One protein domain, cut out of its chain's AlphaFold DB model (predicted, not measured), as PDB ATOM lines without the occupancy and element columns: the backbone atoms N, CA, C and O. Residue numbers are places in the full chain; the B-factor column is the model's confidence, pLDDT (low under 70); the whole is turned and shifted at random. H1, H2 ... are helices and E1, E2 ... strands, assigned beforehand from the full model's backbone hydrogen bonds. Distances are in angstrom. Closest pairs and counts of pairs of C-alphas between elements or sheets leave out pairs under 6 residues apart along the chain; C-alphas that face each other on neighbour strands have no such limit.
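This is residues 483 to 598 of the 598 residues of an uncharacterized protein of Butyrivibrio sp. XB500-5 (UniProt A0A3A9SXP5). A long helix, H1, runs nearly the full length of the domain past a small sheet of three strands, with H3 packed side by side with it and the short helix H5 covering E3. Beyond the sheet, H2 folds back from the end of H1 as a helical hairpin and leads into E1, while the very short H4 packs on H3. The printed part has 116 residues with five named helices and three named strands, along the chain H1 H2 E1 H3 E2 E3 H4 H5; the sheet, in the order E1 E2 E3, is mixed, and the class is mixed, helices and strands. The whole is compact, with a radius of gyration of the C-alphas of 14.0 A, and only just elongated, spanning 44 by 29 by 24 A.

Start at H1, residues 483 to 509: with its residues 503 to 507 alone it touches H2, residues 512 to 521, closest at the C-alphas of Met 506 and Leu 515, 6.7 A. This hairpin runs opposite ways at a shallow tilt of 33 degrees, only just short of steep. Next come E1, residues 523 to 526, and H3, residues 535 to 546; H1 touches H3 with residues 489 to 500 alone, the same way at a shallow tilt of 24 degrees, closest at C-alphas 493 and 537, 5.6 A. E1, H3 and E2, residues 551 to 557, make a strand-helix-strand unit, two parallel neighbour strands with a helix between, and its crossover is right-handed; look for N 552 and O 523, 2.7 A apart. E2 forms an antiparallel hairpin with E3, residues 560 to 566, where N 553 and O 564 are 2.8 A apart. H1 and H3 only graze the sheet. H4, residues 574 to 577, touches H3, closest at C-alphas 538 and 575, 6.2 A. H5, residues 586 to 593, is on the sheet over E3 at a height of 6.5 A, slantwise to the strands at 39 degrees on the local plane. In H1, H2, H3 and H5 every O i to N i+4 pair is within hydrogen-bond range; H4 is too short for one.

Find C-alpha 483 at (150.709, 186.720, 176.289); from there H1 runs 39.0 A to C-alpha 509 at (112.862, 184.530, 185.417). H2 measures 14.2 A, E1 10.2 A, H3 16.2 A, E2 19.0 A, E3 20.1 A and H4 5.3 A. H5 runs 10.2 A to C-alpha 593 at (137.771, 196.167, 200.773).

The C-alphas farthest apart, of Ala 509 and Lys 558, are 44.7 A apart. The printed part has no cut, and no link is long. Confidence is under 70 in 24 residues, among them 483 to 487, 580 to 583 and 594 to 598.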
ATOM      1  N   GLU A 483     151.635 187.632 176.976       60.72
ATOM      2  CA  GLU A 483     150.709 186.720 176.289       60.72
ATOM      3  C   GLU A 483     150.005 185.765 177.258       60.72
ATOM      4  O   GLU A 483     148.787 185.606 177.191       60.72
ATOM      5  N   GLU A 484     150.726 185.208 178.234       61.88
ATOM      6  CA  GLU A 484     150.131 184.369 179.285       61.88
ATOM      7  C   GLU A 484     149.182 185.179 180.177       61.88
ATOM      8  O   GLU A 484     148.118 184.696 180.577       61.88
ATOM      9  N   PHE A 485     149.524 186.445 180.444       61.50
ATOM     10  CA  PHE A 485     148.632 187.367 181.141       61.50
ATOM     11  C   PHE A 485     147.383 187.676 180.308       61.50
ATOM     12  O   PHE A 485     146.276 187.693 180.844       61.50
ATOM     13  N   ALA A 486     147.531 187.871 178.993       65.94
ATOM     14  CA  ALA A 486     146.407 188.105 178.090       65.94
ATOM     15  C   ALA A 486     145.463 186.893 178.015       65.94
ATOM     16  O   ALA A 486     144.246 187.069 178.104       65.94
ATOM     17  N   ALA A 487     146.001 185.672 177.942       65.31
ATOM     18  CA  ALA A 487     145.219 184.435 177.960       65.31
ATOM     19  C   ALA A 487     144.475 184.243 179.293       65.31
ATOM     20  O   ALA A 487     143.277 183.946 179.309       65.31
ATOM     21  N   PHE A 488     145.147 184.501 180.419       77.38
ATOM     22  CA  PHE A 488     144.527 184.496 181.744       77.38
ATOM     23  C   PHE A 488     143.377 185.512 181.850       77.38
ATOM     24  O   PHE A 488     142.289 185.183 182.337       77.38
ATOM     25  N   LEU A 489     143.588 186.740 181.366       74.62
ATOM     26  CA  LEU A 489     142.559 187.779 181.347       74.62
ATOM     27  C   LEU A 489     141.383 187.397 180.443       74.62
ATOM     28  O   LEU A 489     140.237 187.641 180.813       74.62
ATOM     29  N   ALA A 490     141.635 186.776 179.288       71.12
ATOM     30  CA  ALA A 490     140.589 186.307 178.384       71.12
ATOM     31  C   ALA A 490     139.716 185.219 179.035       71.12
ATOM     32  O   ALA A 490     138.490 185.344 179.042       71.12
ATOM     33  N   ALA A 491     140.331 184.212 179.664       63.78
ATOM     34  CA  ALA A 491     139.618 183.153 180.379       63.78
ATOM     35  C   ALA A 491     138.808 183.694 181.572       63.78
ATOM     36  O   ALA A 491     137.649 183.319 181.785       63.78
ATOM     37  N   THR A 492     139.393 184.632 182.322       69.75
ATOM     38  CA  THR A 492     138.719 185.294 183.447       69.75
ATOM     39  C   THR A 492     137.525 186.120 182.965       69.75
ATOM     40  O   THR A 492     136.441 186.021 183.538       69.75
ATOM     41  N   ASN A 493     137.681 186.889 181.882       73.56
ATOM     42  CA  ASN A 493     136.597 187.685 181.304       73.56
ATOM     43  C   ASN A 493     135.432 186.809 180.844       73.56
ATOM     44  O   ASN A 493     134.290 187.108 181.180       73.56
ATOM     45  N   ASN A 494     135.717 185.705 180.149       70.75
ATOM     46  CA  ASN A 494     134.682 184.782 179.689       70.75
ATOM     47  C   ASN A 494     133.898 184.188 180.874       70.75
ATOM     48  O   ASN A 494     132.670 184.194 180.893       70.75
ATOM     49  N   THR A 495     134.605 183.787 181.935       71.50
ATOM     50  CA  THR A 495     133.978 183.281 183.166       71.50
ATOM     51  C   THR A 495     133.018 184.306 183.781       71.50
ATOM     52  O   THR A 495     131.890 183.970 184.145       71.50
ATOM     53  N   LEU A 496     133.431 185.572 183.880       73.88
ATOM     54  CA  LEU A 496     132.594 186.636 184.438       73.88
ATOM     55  C   LEU A 496     131.394 186.966 183.537       73.88
ATOM     56  O   LEU A 496     130.295 187.173 184.046       73.88
ATOM     57  N   GLU A 497     131.572 186.969 182.214       76.62
ATOM     58  CA  GLU A 497     130.490 187.172 181.243       76.62
ATOM     59  C   GLU A 497     129.420 186.069 181.345       76.62
ATOM     60  O   GLU A 497     128.223 186.369 181.311       76.62
ATOM     61  N   VAL A 498     129.826 184.812 181.565       73.38
ATOM     62  CA  VAL A 498     128.904 183.694 181.839       73.38
ATOM     63  C   VAL A 498     128.119 183.926 183.129       73.38
ATOM     64  O   VAL A 498     126.896 183.771 183.142       73.38
ATOM     65  N   TYR A 499     128.786 184.342 184.210       75.06
ATOM     66  CA  TYR A 499     128.098 184.638 185.468       75.06
ATOM     67  C   TYR A 499     127.092 185.783 185.332       75.06
ATOM     68  O   TYR A 499     125.983 185.667 185.847       75.06
ATOM     69  N   ILE A 500     127.434 186.849 184.605       77.38
ATOM     70  CA  ILE A 500     126.525 187.973 184.343       77.38
ATOM     71  C   ILE A 500     125.266 187.488 183.627       77.38
ATOM     72  O   ILE A 500     124.165 187.756 184.103       77.38
ATOM     73  N   LYS A 501     125.416 186.717 182.541       80.56
ATOM     74  CA  LYS A 501     124.271 186.156 181.806       80.56
ATOM     75  C   LYS A 501     123.407 185.273 182.702       80.56
ATOM     76  O   LYS A 501     122.183 185.352 182.645       80.56
ATOM     77  N   LYS A 502     124.032 184.467 183.568       73.81
ATOM     78  CA  LYS A 502     123.324 183.610 184.526       73.81
ATOM     79  C   LYS A 502     122.499 184.431 185.524       73.81
ATOM     80  O   LYS A 502     121.351 184.090 185.791       73.81
ATOM     81  N   ILE A 503     123.072 185.509 186.061       75.38
ATOM     82  CA  ILE A 503     122.392 186.405 187.006       75.38
ATOM     83  C   ILE A 503     121.234 187.136 186.315       75.38
ATOM     84  O   ILE A 503     120.125 187.155 186.842       75.38
ATOM     85  N   GLU A 504     121.460 187.688 185.122       80.88
ATOM     86  CA  GLU A 504     120.433 188.386 184.337       80.88
ATOM     87  C   GLU A 504     119.272 187.452 183.962       80.88
ATOM     88  O   GLU A 504     118.111 187.847 184.072       80.88
ATOM     89  N   ALA A 505     119.564 186.196 183.607       76.62
ATOM     90  CA  ALA A 505     118.549 185.181 183.334       76.62
ATOM     91  C   ALA A 505     117.721 184.831 184.583       76.62
ATOM     92  O   ALA A 505     116.494 184.791 184.502       76.62
ATOM     93  N   MET A 506     118.360 184.650 185.747       73.44
ATOM     94  CA  MET A 506     117.643 184.430 187.014       73.44
ATOM     95  C   MET A 506     116.747 185.621 187.376       73.44
ATOM     96  O   MET A 506     115.605 185.435 187.790       73.44
ATOM     97  N   MET A 507     117.228 186.854 187.180       78.56
ATOM     98  CA  MET A 507     116.436 188.065 187.427       78.56
ATOM     99  C   MET A 507     115.240 188.171 186.480       78.56
ATOM    100  O   MET A 507     114.142 188.499 186.928       78.56
ATOM    101  N   ALA A 508     115.430 187.868 185.192       80.50
ATOM    102  CA  ALA A 508     114.358 187.863 184.198       80.50
ATOM    103  C   ALA A 508     113.306 186.778 184.484       80.50
ATOM    104  O   ALA A 508     112.116 187.009 184.276       80.50
ATOM    105  N   ALA A 509     113.735 185.626 185.006       76.00
ATOM    106  CA  ALA A 509     112.862 184.530 185.417       76.00
ATOM    107  C   ALA A 509     112.178 184.755 186.782       76.00
ATOM    108  O   ALA A 509     111.289 183.990 187.151       76.00
ATOM    109  N   GLY A 510     112.569 185.785 187.542       79.94
ATOM    110  CA  GLY A 510     112.061 186.028 188.896       79.94
ATOM    111  C   GLY A 510     112.557 185.022 189.948       79.94
ATOM    112  O   GLY A 510     111.931 184.889 191.001       79.94
ATOM    113  N   ASP A 511     113.671 184.329 189.691       79.75
ATOM    114  CA  ASP A 511     114.248 183.296 190.562       79.75
ATOM    115  C   ASP A 511     114.961 183.903 191.783       79.75
ATOM    116  O   ASP A 511     116.183 184.054 191.849       79.75
ATOM    117  N   THR A 512     114.163 184.288 192.778       75.31
ATOM    118  CA  THR A 512     114.657 184.898 194.022       75.31
ATOM    119  C   THR A 512     115.473 183.945 194.899       75.31
ATOM    120  O   THR A 512     116.333 184.411 195.648       75.31
ATOM    121  N   GLU A 513     115.263 182.630 194.807       74.56
ATOM    122  CA  GLU A 513     115.993 181.635 195.601       74.56
ATOM    123  C   GLU A 513     117.401 181.402 195.034       74.56
ATOM    124  O   GLU A 513     118.383 181.491 195.779       74.56
ATOM    125  N   GLY A 514     117.522 181.238 193.712       66.75
ATOM    126  CA  GLY A 514     118.805 181.141 193.014       66.75
ATOM    127  C   GLY A 514     119.655 182.406 193.156       66.75
ATOM    128  O   GLY A 514     120.858 182.325 193.435       66.75
ATOM    129  N   LEU A 515     119.025 183.584 193.073       67.25
ATOM    130  CA  LEU A 515     119.682 184.868 193.331       67.25
ATOM    131  C   LEU A 515     120.207 184.966 194.770       67.25
ATOM    132  O   LEU A 515     121.381 185.277 194.964       67.25
ATOM    133  N   ASN A 516     119.391 184.653 195.781       69.62
ATOM    134  CA  ASN A 516     119.822 184.702 197.182       69.62
ATOM    135  C   ASN A 516     120.940 183.690 197.485       69.62
ATOM    136  O   ASN A 516     121.883 184.014 198.213       69.62
ATOM    137  N   ALA A 517     120.889 182.495 196.889       72.75
ATOM    138  CA  ALA A 517     121.953 181.504 196.999       72.75
ATOM    139  C   ALA A 517     123.274 182.035 196.421       72.75
ATOM    140  O   ALA A 517     124.321 181.932 197.067       72.75
ATOM    141  N   LEU A 518     123.234 182.677 195.251       73.12
ATOM    142  CA  LEU A 518     124.422 183.239 194.614       73.12
ATOM    143  C   LEU A 518     124.974 184.458 195.371       73.12
ATOM    144  O   LEU A 518     126.187 184.577 195.517       73.12
ATOM    145  N   VAL A 519     124.108 185.309 195.928       73.25
ATOM    146  CA  VAL A 519     124.506 186.421 196.812       73.25
ATOM    147  C   VAL A 519     125.170 185.899 198.090       73.25
ATOM    148  O   VAL A 519     126.172 186.459 198.530       73.25
ATOM    149  N   SER A 520     124.656 184.809 198.669       69.56
ATOM    150  CA  SER A 520     125.221 184.215 199.889       69.56
ATOM    151  C   SER A 520     126.571 183.523 199.666       69.56
ATOM    152  O   SER A 520     127.433 183.561 200.542       69.56
ATOM    153  N   LYS A 521     126.769 182.907 198.492       76.12
ATOM    154  CA  LYS A 521     127.984 182.153 198.145       76.12
ATOM    155  C   LYS A 521     129.069 183.032 197.518       76.12
ATOM    156  O   LYS A 521     130.254 182.787 197.738       76.12
ATOM    157  N   GLY A 522     128.667 184.042 196.750       73.12
ATOM    158  CA  GLY A 522     129.557 184.864 195.938       73.12
ATOM    159  C   GLY A 522     130.220 184.102 194.786       73.12
ATOM    160  O   GLY A 522     130.068 182.890 194.619       73.12
ATOM    161  N   ILE A 523     130.985 184.835 193.982       81.44
ATOM    162  CA  ILE A 523     131.833 184.298 192.909       81.44
ATOM    163  C   ILE A 523     133.282 184.333 193.382       81.44
ATOM    164  O   ILE A 523     133.715 185.332 193.942       81.44
ATOM    165  N   SER A 524     134.042 183.258 193.173       80.69
ATOM    166  CA  SER A 524     135.457 183.185 193.567       80.69
ATOM    167  C   SER A 524     136.366 183.099 192.345       80.69
ATOM    168  O   SER A 524     136.141 182.270 191.466       80.69
ATOM    169  N   LEU A 525     137.399 183.939 192.311       79.06
ATOM    170  CA  LEU A 525     138.435 183.992 191.284       79.06
ATOM    171  C   LEU A 525     139.785 183.627 191.907       79.06
ATOM    172  O   LEU A 525     140.248 184.299 192.827       79.06
ATOM    173  N   GLU A 526     140.429 182.586 191.389       77.44
ATOM    174  CA  GLU A 526     141.771 182.151 191.794       77.44
ATOM    175  C   GLU A 526     142.773 182.564 190.713       77.44
ATOM    176  O   GLU A 526     142.767 182.027 189.608       77.44
ATOM    177  N   THR A 527     143.627 183.542 191.014       73.31
ATOM    178  CA  THR A 527     144.469 184.205 190.001       73.31
ATOM    179  C   THR A 527     145.918 183.723 190.002       73.31
ATOM    180  O   THR A 527     146.740 184.204 189.223       73.31
ATOM    181  N   GLY A 528     146.267 182.790 190.892       74.75
ATOM    182  CA  GLY A 528     147.644 182.328 191.049       74.75
ATOM    183  C   GLY A 528     148.582 183.491 191.381       74.75
ATOM    184  O   GLY A 528     148.330 184.233 192.325       74.75
ATOM    185  N   ASN A 529     149.657 183.658 190.611       68.06
ATOM    186  CA  ASN A 529     150.654 184.719 190.819       68.06
ATOM    187  C   ASN A 529     150.282 186.062 190.165       68.06
ATOM    188  O   ASN A 529     151.015 187.039 190.331       68.06
ATOM    189  N   TRP A 530     149.173 186.133 189.420       78.56
ATOM    190  CA  TRP A 530     148.716 187.391 188.838       78.56
ATOM    191  C   TRP A 530     148.164 188.295 189.933       78.56
ATOM    192  O   TRP A 530     147.391 187.853 190.783       78.56
ATOM    193  N   VAL A 531     148.580 189.564 189.916       77.81
ATOM    194  CA  VAL A 531     148.298 190.532 190.991       77.81
ATOM    195  C   VAL A 531     147.570 191.787 190.526       77.81
ATOM    196  O   VAL A 531     147.467 192.753 191.283       77.81
ATOM    197  N   CYS A 532     147.082 191.807 189.291       76.75
ATOM    198  CA  CYS A 532     146.247 192.876 188.766       76.75
ATOM    199  C   CYS A 532     145.306 192.342 187.684       76.75
ATOM    200  O   CYS A 532     145.541 191.288 187.094       76.75
ATOM    201  N   PHE A 533     144.257 193.109 187.415       85.56
ATOM    202  CA  PHE A 533     143.414 192.947 186.240       85.56
ATOM    203  C   PHE A 533     143.438 194.226 185.398       85.56
ATOM    204  O   PHE A 533     143.837 195.292 185.883       85.56
ATOM    205  N   ASN A 534     143.010 194.116 184.140       79.69
ATOM    206  CA  ASN A 534     142.823 195.266 183.261       79.69
ATOM    207  C   ASN A 534     141.419 195.878 183.423       79.69
ATOM    208  O   ASN A 534     140.537 195.317 184.084       79.69
ATOM    209  N   LYS A 535     141.200 197.019 182.764       80.31
ATOM    210  CA  LYS A 535     139.936 197.763 182.804       80.31
ATOM    211  C   LYS A 535     138.725 196.894 182.456       80.31
ATOM    212  O   LYS A 535     137.722 196.961 183.155       80.31
ATOM    213  N   LYS A 536     138.825 196.064 181.407       84.94
ATOM    214  CA  LYS A 536     137.714 195.220 180.937       84.94
ATOM    215  C   LYS A 536     137.259 194.250 182.028       84.94
ATOM    216  O   LYS A 536     136.064 194.158 182.296       84.94
ATOM    217  N   THR A 537     138.193 193.560 182.673       84.12
ATOM    218  CA  THR A 537     137.865 192.601 183.734       84.12
ATOM    219  C   THR A 537     137.227 193.293 184.935       84.12
ATOM    220  O   THR A 537     136.229 192.801 185.458       84.12
ATOM    221  N   TYR A 538     137.723 194.469 185.336       85.62
ATOM    222  CA  TYR A 538     137.107 195.226 186.429       85.62
ATOM    223  C   TYR A 538     135.701 195.728 186.102       85.62
ATOM    224  O   TYR A 538     134.838 195.652 186.970       85.62
ATOM    225  N   THR A 539     135.426 196.127 184.856       86.56
ATOM    226  CA  THR A 539     134.060 196.461 184.419       86.56
ATOM    227  C   THR A 539     133.094 195.285 184.607       86.56
ATOM    228  O   THR A 539     131.953 195.476 185.021       86.56
ATOM    229  N   LEU A 540     133.533 194.057 184.317       85.00
ATOM    230  CA  LEU A 540     132.703 192.860 184.489       85.00
ATOM    231  C   LEU A 540     132.482 192.532 185.973       85.00
ATOM    232  O   LEU A 540     131.364 192.216 186.373       85.00
ATOM    233  N   ILE A 541     133.526 192.659 186.796       89.25
ATOM    234  CA  ILE A 541     133.431 192.484 188.253       89.25
ATOM    235  C   ILE A 541     132.478 193.522 188.865       89.25
ATOM    236  O   ILE A 541     131.652 193.172 189.705       89.25
ATOM    237  N   GLU A 542     132.542 194.777 188.419       90.44
ATOM    238  CA  GLU A 542     131.602 195.828 188.819       90.44
ATOM    239  C   GLU A 542     130.174 195.506 188.428       90.44
ATOM    240  O   GLU A 542     129.285 195.641 189.259       90.44
ATOM    241  N   LYS A 543     129.947 195.015 187.206       89.88
ATOM    242  CA  LYS A 543     128.608 194.625 186.764       89.88
ATOM    243  C   LYS A 543     128.025 193.523 187.653       89.88
ATOM    244  O   LYS A 543     126.860 193.588 188.023       89.88
ATOM    245  N   ILE A 544     128.833 192.539 188.043       86.31
ATOM    246  CA  ILE A 544     128.424 191.481 188.980       86.31
ATOM    247  C   ILE A 544     128.133 192.049 190.376       86.31
ATOM    248  O   ILE A 544     127.121 191.692 190.986       86.31
ATOM    249  N   SER A 545     128.986 192.954 190.867       88.38
ATOM    250  CA  SER A 545     128.775 193.628 192.150       88.38
ATOM    251  C   SER A 545     127.495 194.470 192.131       88.38
ATOM    252  O   SER A 545     126.685 194.338 193.045       88.38
ATOM    253  N   ASP A 546     127.242 195.256 191.083       87.81
ATOM    254  CA  ASP A 546     126.030 196.073 190.915       87.81
ATOM    255  C   ASP A 546     124.754 195.204 190.902       87.81
ATOM    256  O   ASP A 546     123.721 195.600 191.451       87.81
ATOM    257  N   LEU A 547     124.841 193.981 190.358       84.62
ATOM    258  CA  LEU A 547     123.773 192.971 190.409       84.62
ATOM    259  C   LEU A 547     123.588 192.336 191.805       84.62
ATOM    260  O   LEU A 547     122.676 191.538 192.013       84.62
ATOM    261  N   GLY A 548     124.406 192.717 192.787       79.50
ATOM    262  CA  GLY A 548     124.280 192.338 194.193       79.50
ATOM    263  C   GLY A 548     125.098 191.123 194.619       79.50
ATOM    264  O   GLY A 548     125.004 190.729 195.779       79.50
ATOM    265  N   VAL A 549     125.920 190.551 193.736       84.38
ATOM    266  CA  VAL A 549     126.700 189.339 194.026       84.38
ATOM    267  C   VAL A 549     128.133 189.711 194.438       84.38
ATOM    268  O   VAL A 549     128.813 190.414 193.689       84.38
ATOM    269  N   PRO A 550     128.631 189.259 195.607       79.62
ATOM    270  CA  PRO A 550     130.006 189.530 196.019       79.62
ATOM    271  C   PRO A 550     131.022 188.712 195.206       79.62
ATOM    272  O   PRO A 550     130.770 187.556 194.861       79.62
ATOM    273  N   VAL A 551     132.199 189.287 194.946       88.12
ATOM    274  CA  VAL A 551     133.299 188.647 194.205       88.12
ATOM    275  C   VAL A 551     134.536 188.534 195.092       88.12
ATOM    276  O   VAL A 551     135.100 189.532 195.530       88.12
ATOM    277  N   THR A 552     134.984 187.309 195.339       83.00
ATOM    278  CA  THR A 552     136.205 186.984 196.079       83.00
ATOM    279  C   THR A 552     137.361 186.780 195.107       83.00
ATOM    280  O   THR A 552     137.251 185.981 194.183       83.00
ATOM    281  N   ILE A 553     138.481 187.462 195.323       84.50
ATOM    282  CA  ILE A 553     139.711 187.315 194.536       84.50
ATOM    283  C   ILE A 553     140.796 186.751 195.447       84.50
ATOM    284  O   ILE A 553     141.160 187.377 196.442       84.50
ATOM    285  N   SER A 554     141.325 185.588 195.089       79.56
ATOM    286  CA  SER A 554     142.419 184.902 195.774       79.56
ATOM    287  C   SER A 554     143.668 184.894 194.899       79.56
ATOM    288  O   SER A 554     143.611 184.513 193.732       79.56
ATOM    289  N   PHE A 555     144.806 185.278 195.472       79.62
ATOM    290  CA  PHE A 555     146.063 185.420 194.738       79.62
ATOM    291  C   PHE A 555     147.283 185.142 195.616       79.62
ATOM    292  O   PHE A 555     147.221 185.177 196.846       79.62
ATOM    293  N   ALA A 556     148.419 184.879 194.983       73.00
ATOM    294  CA  ALA A 556     149.716 184.725 195.611       73.00
ATOM    295  C   ALA A 556     150.594 185.943 195.302       73.00
ATOM    296  O   ALA A 556     150.724 186.372 194.159       73.00
ATOM    297  N   TYR A 557     151.222 186.507 196.331       69.25
ATOM    298  CA  TYR A 557     152.174 187.604 196.189       69.25
ATOM    299  C   TYR A 557     153.343 187.405 197.149       69.25
ATOM    300  O   TYR A 557     153.148 187.199 198.345       69.25
ATOM    301  N   LYS A 558     154.577 187.451 196.625       72.12
ATOM    302  CA  LYS A 558     155.816 187.240 197.403       72.12
ATOM    303  C   LYS A 558     155.777 185.971 198.275       72.12
ATOM    304  O   LYS A 558     156.154 186.000 199.445       72.12
ATOM    305  N   GLY A 559     155.284 184.868 197.704       65.38
ATOM    306  CA  GLY A 559     155.228 183.558 198.365       65.38
ATOM    307  C   GLY A 559     154.164 183.425 199.460       65.38
ATOM    308  O   GLY A 559     154.197 182.461 200.217       65.38
ATOM    309  N   ARG A 560     153.229 184.377 199.572       67.19
ATOM    310  CA  ARG A 560     152.114 184.344 200.531       67.19
ATOM    311  C   ARG A 560     150.783 184.410 199.799       67.19
ATOM    312  O   ARG A 560     150.691 185.080 198.771       67.19
ATOM    313  N   ARG A 561     149.760 183.737 200.332       72.69
ATOM    314  CA  ARG A 561     148.405 183.761 199.773       72.69
ATOM    315  C   ARG A 561     147.579 184.862 200.422       72.69
ATOM    316  O   ARG A 561     147.586 185.042 201.637       72.69
ATOM    317  N   TYR A 562     146.848 185.580 199.588       74.25
ATOM    318  CA  TYR A 562     145.969 186.671 199.965       74.25
ATOM    319  C   TYR A 562     144.591 186.445 199.359       74.25
ATOM    320  O   TYR A 562     144.458 185.820 198.307       74.25
ATOM    321  N   SER A 563     143.565 186.970 200.018       76.94
ATOM    322  CA  SER A 563     142.213 187.015 199.475       76.94
ATOM    323  C   SER A 563     141.533 188.328 199.847       76.94
ATOM    324  O   SER A 563     141.715 188.821 200.963       76.94
ATOM    325  N   THR A 564     140.773 188.902 198.918       83.50
ATOM    326  CA  THR A 564     139.952 190.106 199.109       83.50
ATOM    327  C   THR A 564     138.556 189.868 198.551       83.50
ATOM    328  O   THR A 564     138.399 189.100 197.603       83.50
ATOM    329  N   VAL A 565     137.542 190.499 199.140       86.88
ATOM    330  CA  VAL A 565     136.141 190.338 198.731       86.88
ATOM    331  C   VAL A 565     135.584 191.697 198.349       86.88
ATOM    332  O   VAL A 565     135.489 192.581 199.193       86.88
ATOM    333  N   ILE A 566     135.184 191.851 197.092       87.56
ATOM    334  CA  ILE A 566     134.409 192.996 196.623       87.56
ATOM    335  C   ILE A 566     132.942 192.689 196.952       87.56
ATOM    336  O   ILE A 566     132.403 191.714 196.421       87.56
ATOM    337  N   PRO A 567     132.293 193.446 197.853       78.88
ATOM    338  CA  PRO A 567     130.926 193.154 198.267       78.88
ATOM    339  C   PRO A 567     129.937 193.356 197.111       78.88
ATOM    340  O   PRO A 567     130.197 194.117 196.178       78.88
ATOM    341  N   GLY A 568     128.786 192.686 197.175       81.75
ATOM    342  CA  GLY A 568     127.652 193.019 196.313       81.75
ATOM    343  C   GLY A 568     127.158 194.429 196.643       81.75
ATOM    344  O   GLY A 568     127.011 194.763 197.817       81.75
ATOM    345  N   LYS A 569     126.914 195.242 195.615       81.06
ATOM    346  CA  LYS A 569     126.616 196.678 195.699       81.06
ATOM    347  C   LYS A 569     127.706 197.447 196.448       81.06
ATOM    348  O   LYS A 569     127.429 198.120 197.436       81.06
ATOM    349  N   ALA A 570     128.952 197.300 196.003       77.75
ATOM    350  CA  ALA A 570     130.080 198.001 196.605       77.75
ATOM    351  C   ALA A 570     129.935 199.532 196.479       77.75
ATOM    352  O   ALA A 570     129.686 200.051 195.393       77.75
ATOM    353  N   ASP A 571     130.130 200.253 197.589       71.44
ATOM    354  CA  ASP A 571     130.025 201.723 197.637       71.44
ATOM    355  C   ASP A 571     131.152 202.431 196.868       71.44
ATOM    356  O   ASP A 571     130.977 203.528 196.343       71.44
ATOM    357  N   ILE A 572     132.328 201.802 196.825       73.38
ATOM    358  CA  ILE A 572     133.478 202.231 196.030       73.38
ATOM    359  C   ILE A 572     133.589 201.250 194.869       73.38
ATOM    360  O   ILE A 572     133.412 200.051 195.072       73.38
ATOM    361  N   ARG A 573     133.866 201.740 193.658       84.31
ATOM    362  CA  ARG A 573     133.995 200.898 192.465       84.31
ATOM    363  C   ARG A 573     135.461 200.514 192.226       84.31
ATOM    364  O   ARG A 573     136.331 201.379 192.321       84.31
ATOM    365  N   PRO A 574     135.795 199.241 191.939       78.94
ATOM    366  CA  PRO A 574     137.153 198.811 191.596       78.94
ATOM    367  C   PRO A 574     137.879 199.660 190.535       78.94
ATOM    368  O   PRO A 574     139.083 199.873 190.667       78.94
ATOM    369  N   LEU A 575     137.174 200.177 189.526       83.12
ATOM    370  CA  LEU A 575     137.692 201.065 188.484       83.12
ATOM    371  C   LEU A 575     138.080 202.446 189.015       83.12
ATOM    372  O   LEU A 575     139.032 203.025 188.498       83.12
ATOM    373  N   ASP A 576     137.430 202.945 190.071       82.56
ATOM    374  CA  ASP A 576     137.820 204.202 190.733       82.56
ATOM    375  C   ASP A 576     139.168 204.063 191.464       82.56
ATOM    376  O   ASP A 576     139.809 205.052 191.821       82.56
ATOM    377  N   LEU A 577     139.612 202.820 191.685       79.25
ATOM    378  CA  LEU A 577     140.892 202.475 192.302       79.25
ATOM    379  C   LEU A 577     141.986 202.155 191.266       79.25
ATOM    380  O   LEU A 577     143.123 201.863 191.660       79.25
ATOM    381  N   CYS A 578     141.656 202.169 189.970       75.75
ATOM    382  CA  CYS A 578     142.610 201.969 188.883       75.75
ATOM    383  C   CYS A 578     143.490 203.208 188.655       75.75
ATOM    384  O   CYS A 578     143.111 204.339 188.950       75.75
ATOM    385  N   ASN A 579     144.678 202.992 188.089       70.25
ATOM    386  CA  ASN A 579     145.499 204.071 187.540       70.25
ATOM    387  C   ASN A 579     144.898 204.633 186.228       70.25
ATOM    388  O   ASN A 579     143.895 204.128 185.724       70.25
ATOM    389  N   GLU A 580     145.539 205.652 185.642       63.78
ATOM    390  CA  GLU A 580     145.093 206.293 184.386       63.78
ATOM    391  C   GLU A 580     145.004 205.317 183.193       63.78
ATOM    392  O   GLU A 580     144.209 205.519 182.278       63.78
ATOM    393  N   GLU A 581     145.761 204.219 183.233       59.09
ATOM    394  CA  GLU A 581     145.762 203.156 182.220       59.09
ATOM    395  C   GLU A 581     144.687 202.079 182.472       59.09
ATOM    396  O   GLU A 581     144.537 201.139 181.692       59.09
ATOM    397  N   GLY A 582     143.902 202.205 183.548       62.91
ATOM    398  CA  GLY A 582     142.797 201.301 183.866       62.91
ATOM    399  C   GLY A 582     143.208 199.989 184.541       62.91
ATOM    400  O   GLY A 582     142.406 199.057 184.575       62.91
ATOM    401  N   TYR A 583     144.421 199.905 185.090       67.25
ATOM    402  CA  TYR A 583     144.884 198.770 185.887       67.25
ATOM    403  C   TYR A 583     144.741 199.052 187.382       67.25
ATOM    404  O   TYR A 583     145.149 200.103 187.877       67.25
ATOM    405  N   CYS A 584     144.237 198.069 188.129       71.44
ATOM    406  CA  CYS A 584     144.242 198.077 189.592       71.44
ATOM    407  C   CYS A 584     144.910 196.804 190.114       71.44
ATOM    408  O   CYS A 584     144.598 195.690 189.685       71.44
ATOM    409  N   GLY A 585     145.862 196.971 191.031       73.62
ATOM    410  CA  GLY A 585     146.534 195.859 191.694       73.62
ATOM    411  C   GLY A 585     145.716 195.313 192.863       73.62
ATOM    412  O   GLY A 585     145.117 196.076 193.620       73.62
ATOM    413  N   PHE A 586     145.752 194.002 193.087       84.38
ATOM    414  CA  PHE A 586     144.957 193.333 194.124       84.38
ATOM    415  C   PHE A 586     145.340 193.759 195.546       84.38
ATOM    416  O   PHE A 586     144.495 193.797 196.436       84.38
ATOM    417  N   LEU A 587     146.586 194.189 195.769       72.44
ATOM    418  CA  LEU A 587     146.990 194.812 197.036       72.44
ATOM    419  C   LEU A 587     146.323 196.171 197.275       72.44
ATOM    420  O   LEU A 587     146.161 196.567 198.427       72.44
ATOM    421  N   ASN A 588     145.964 196.901 196.214       77.12
ATOM    422  CA  ASN A 588     145.197 198.135 196.344       77.12
ATOM    423  C   ASN A 588     143.753 197.807 196.738       77.12
ATOM    424  O   ASN A 588     143.241 198.402 197.678       77.12
ATOM    425  N   LEU A 589     143.148 196.781 196.125       77.62
ATOM    426  CA  LEU A 589     141.823 196.285 196.521       77.62
ATOM    427  C   LEU A 589     141.781 195.871 198.000       77.62
ATOM    428  O   LEU A 589     140.870 196.278 198.713       77.62
ATOM    429  N   ILE A 590     142.806 195.164 198.496       77.75
ATOM    430  CA  ILE A 590     142.907 194.791 199.919       77.75
ATOM    431  C   ILE A 590     142.887 196.009 200.848       77.75
ATOM    432  O   ILE A 590     142.321 195.929 201.937       77.75
ATOM    433  N   LYS A 591     143.490 197.142 200.460       77.12
ATOM    434  CA  LYS A 591     143.481 198.354 201.299       77.12
ATOM    435  C   LYS A 591     142.077 198.932 201.477       77.12
ATOM    436  O   LYS A 591     141.819 199.524 202.519       77.12
ATOM    437  N   TYR A 592     141.210 198.776 200.476       75.56
ATOM    438  CA  TYR A 592     139.877 199.381 200.450       75.56
ATOM    439  C   TYR A 592     138.771 198.421 200.896       75.56
ATOM    440  O   TYR A 592     137.938 198.802 201.711       75.56
ATOM    441  N   TYR A 593     138.784 197.173 200.427       77.06
ATOM    442  CA  TYR A 593     137.771 196.167 200.773       77.06
ATOM    443  C   TYR A 593     138.186 195.254 201.934       77.06
ATOM    444  O   TYR A 593     137.410 194.415 202.384       77.06
ATOM    445  N   GLY A 594     139.416 195.402 202.429       69.75
ATOM    446  CA  GLY A 594     140.008 194.464 203.372       69.75
ATOM    447  C   GLY A 594     140.461 193.169 202.692       69.75
ATOM    448  O   GLY A 594     140.186 192.890 201.522       69.75
ATOM    449  N   GLY A 595     141.207 192.358 203.432       69.88
ATOM    450  CA  GLY A 595     141.667 191.064 202.952       69.88
ATOM    451  C   GLY A 595     142.323 190.249 204.051       69.88
ATOM    452  O   GLY A 595     142.749 190.786 205.074       69.88
ATOM    453  N   THR A 596     142.397 188.940 203.841       63.75
ATOM    454  CA  THR A 596     143.048 188.010 204.768       63.75
ATOM    455  C   THR A 596     144.311 187.452 204.126       63.75
ATOM    456  O   THR A 596     144.308 187.056 202.960       63.75
ATOM    457  N   GLN A 597     145.414 187.455 204.878       64.56
ATOM    458  CA  GLN A 597     146.588 186.658 204.538       64.56
ATOM    459  C   GLN A 597     146.307 185.239 205.044       64.56
ATOM    460  O   GLN A 597     146.061 185.074 206.240       64.56
ATOM    461  N   LYS A 598     146.283 184.258 204.139       55.91
ATOM    462  CA  LYS A 598     146.121 182.844 204.492       55.91
ATOM    463  C   LYS A 598     147.464 182.208 204.817       55.91
ATOM    464  O   LYS A 598     148.455 182.534 204.117       55.91
TER     465      LYS A 598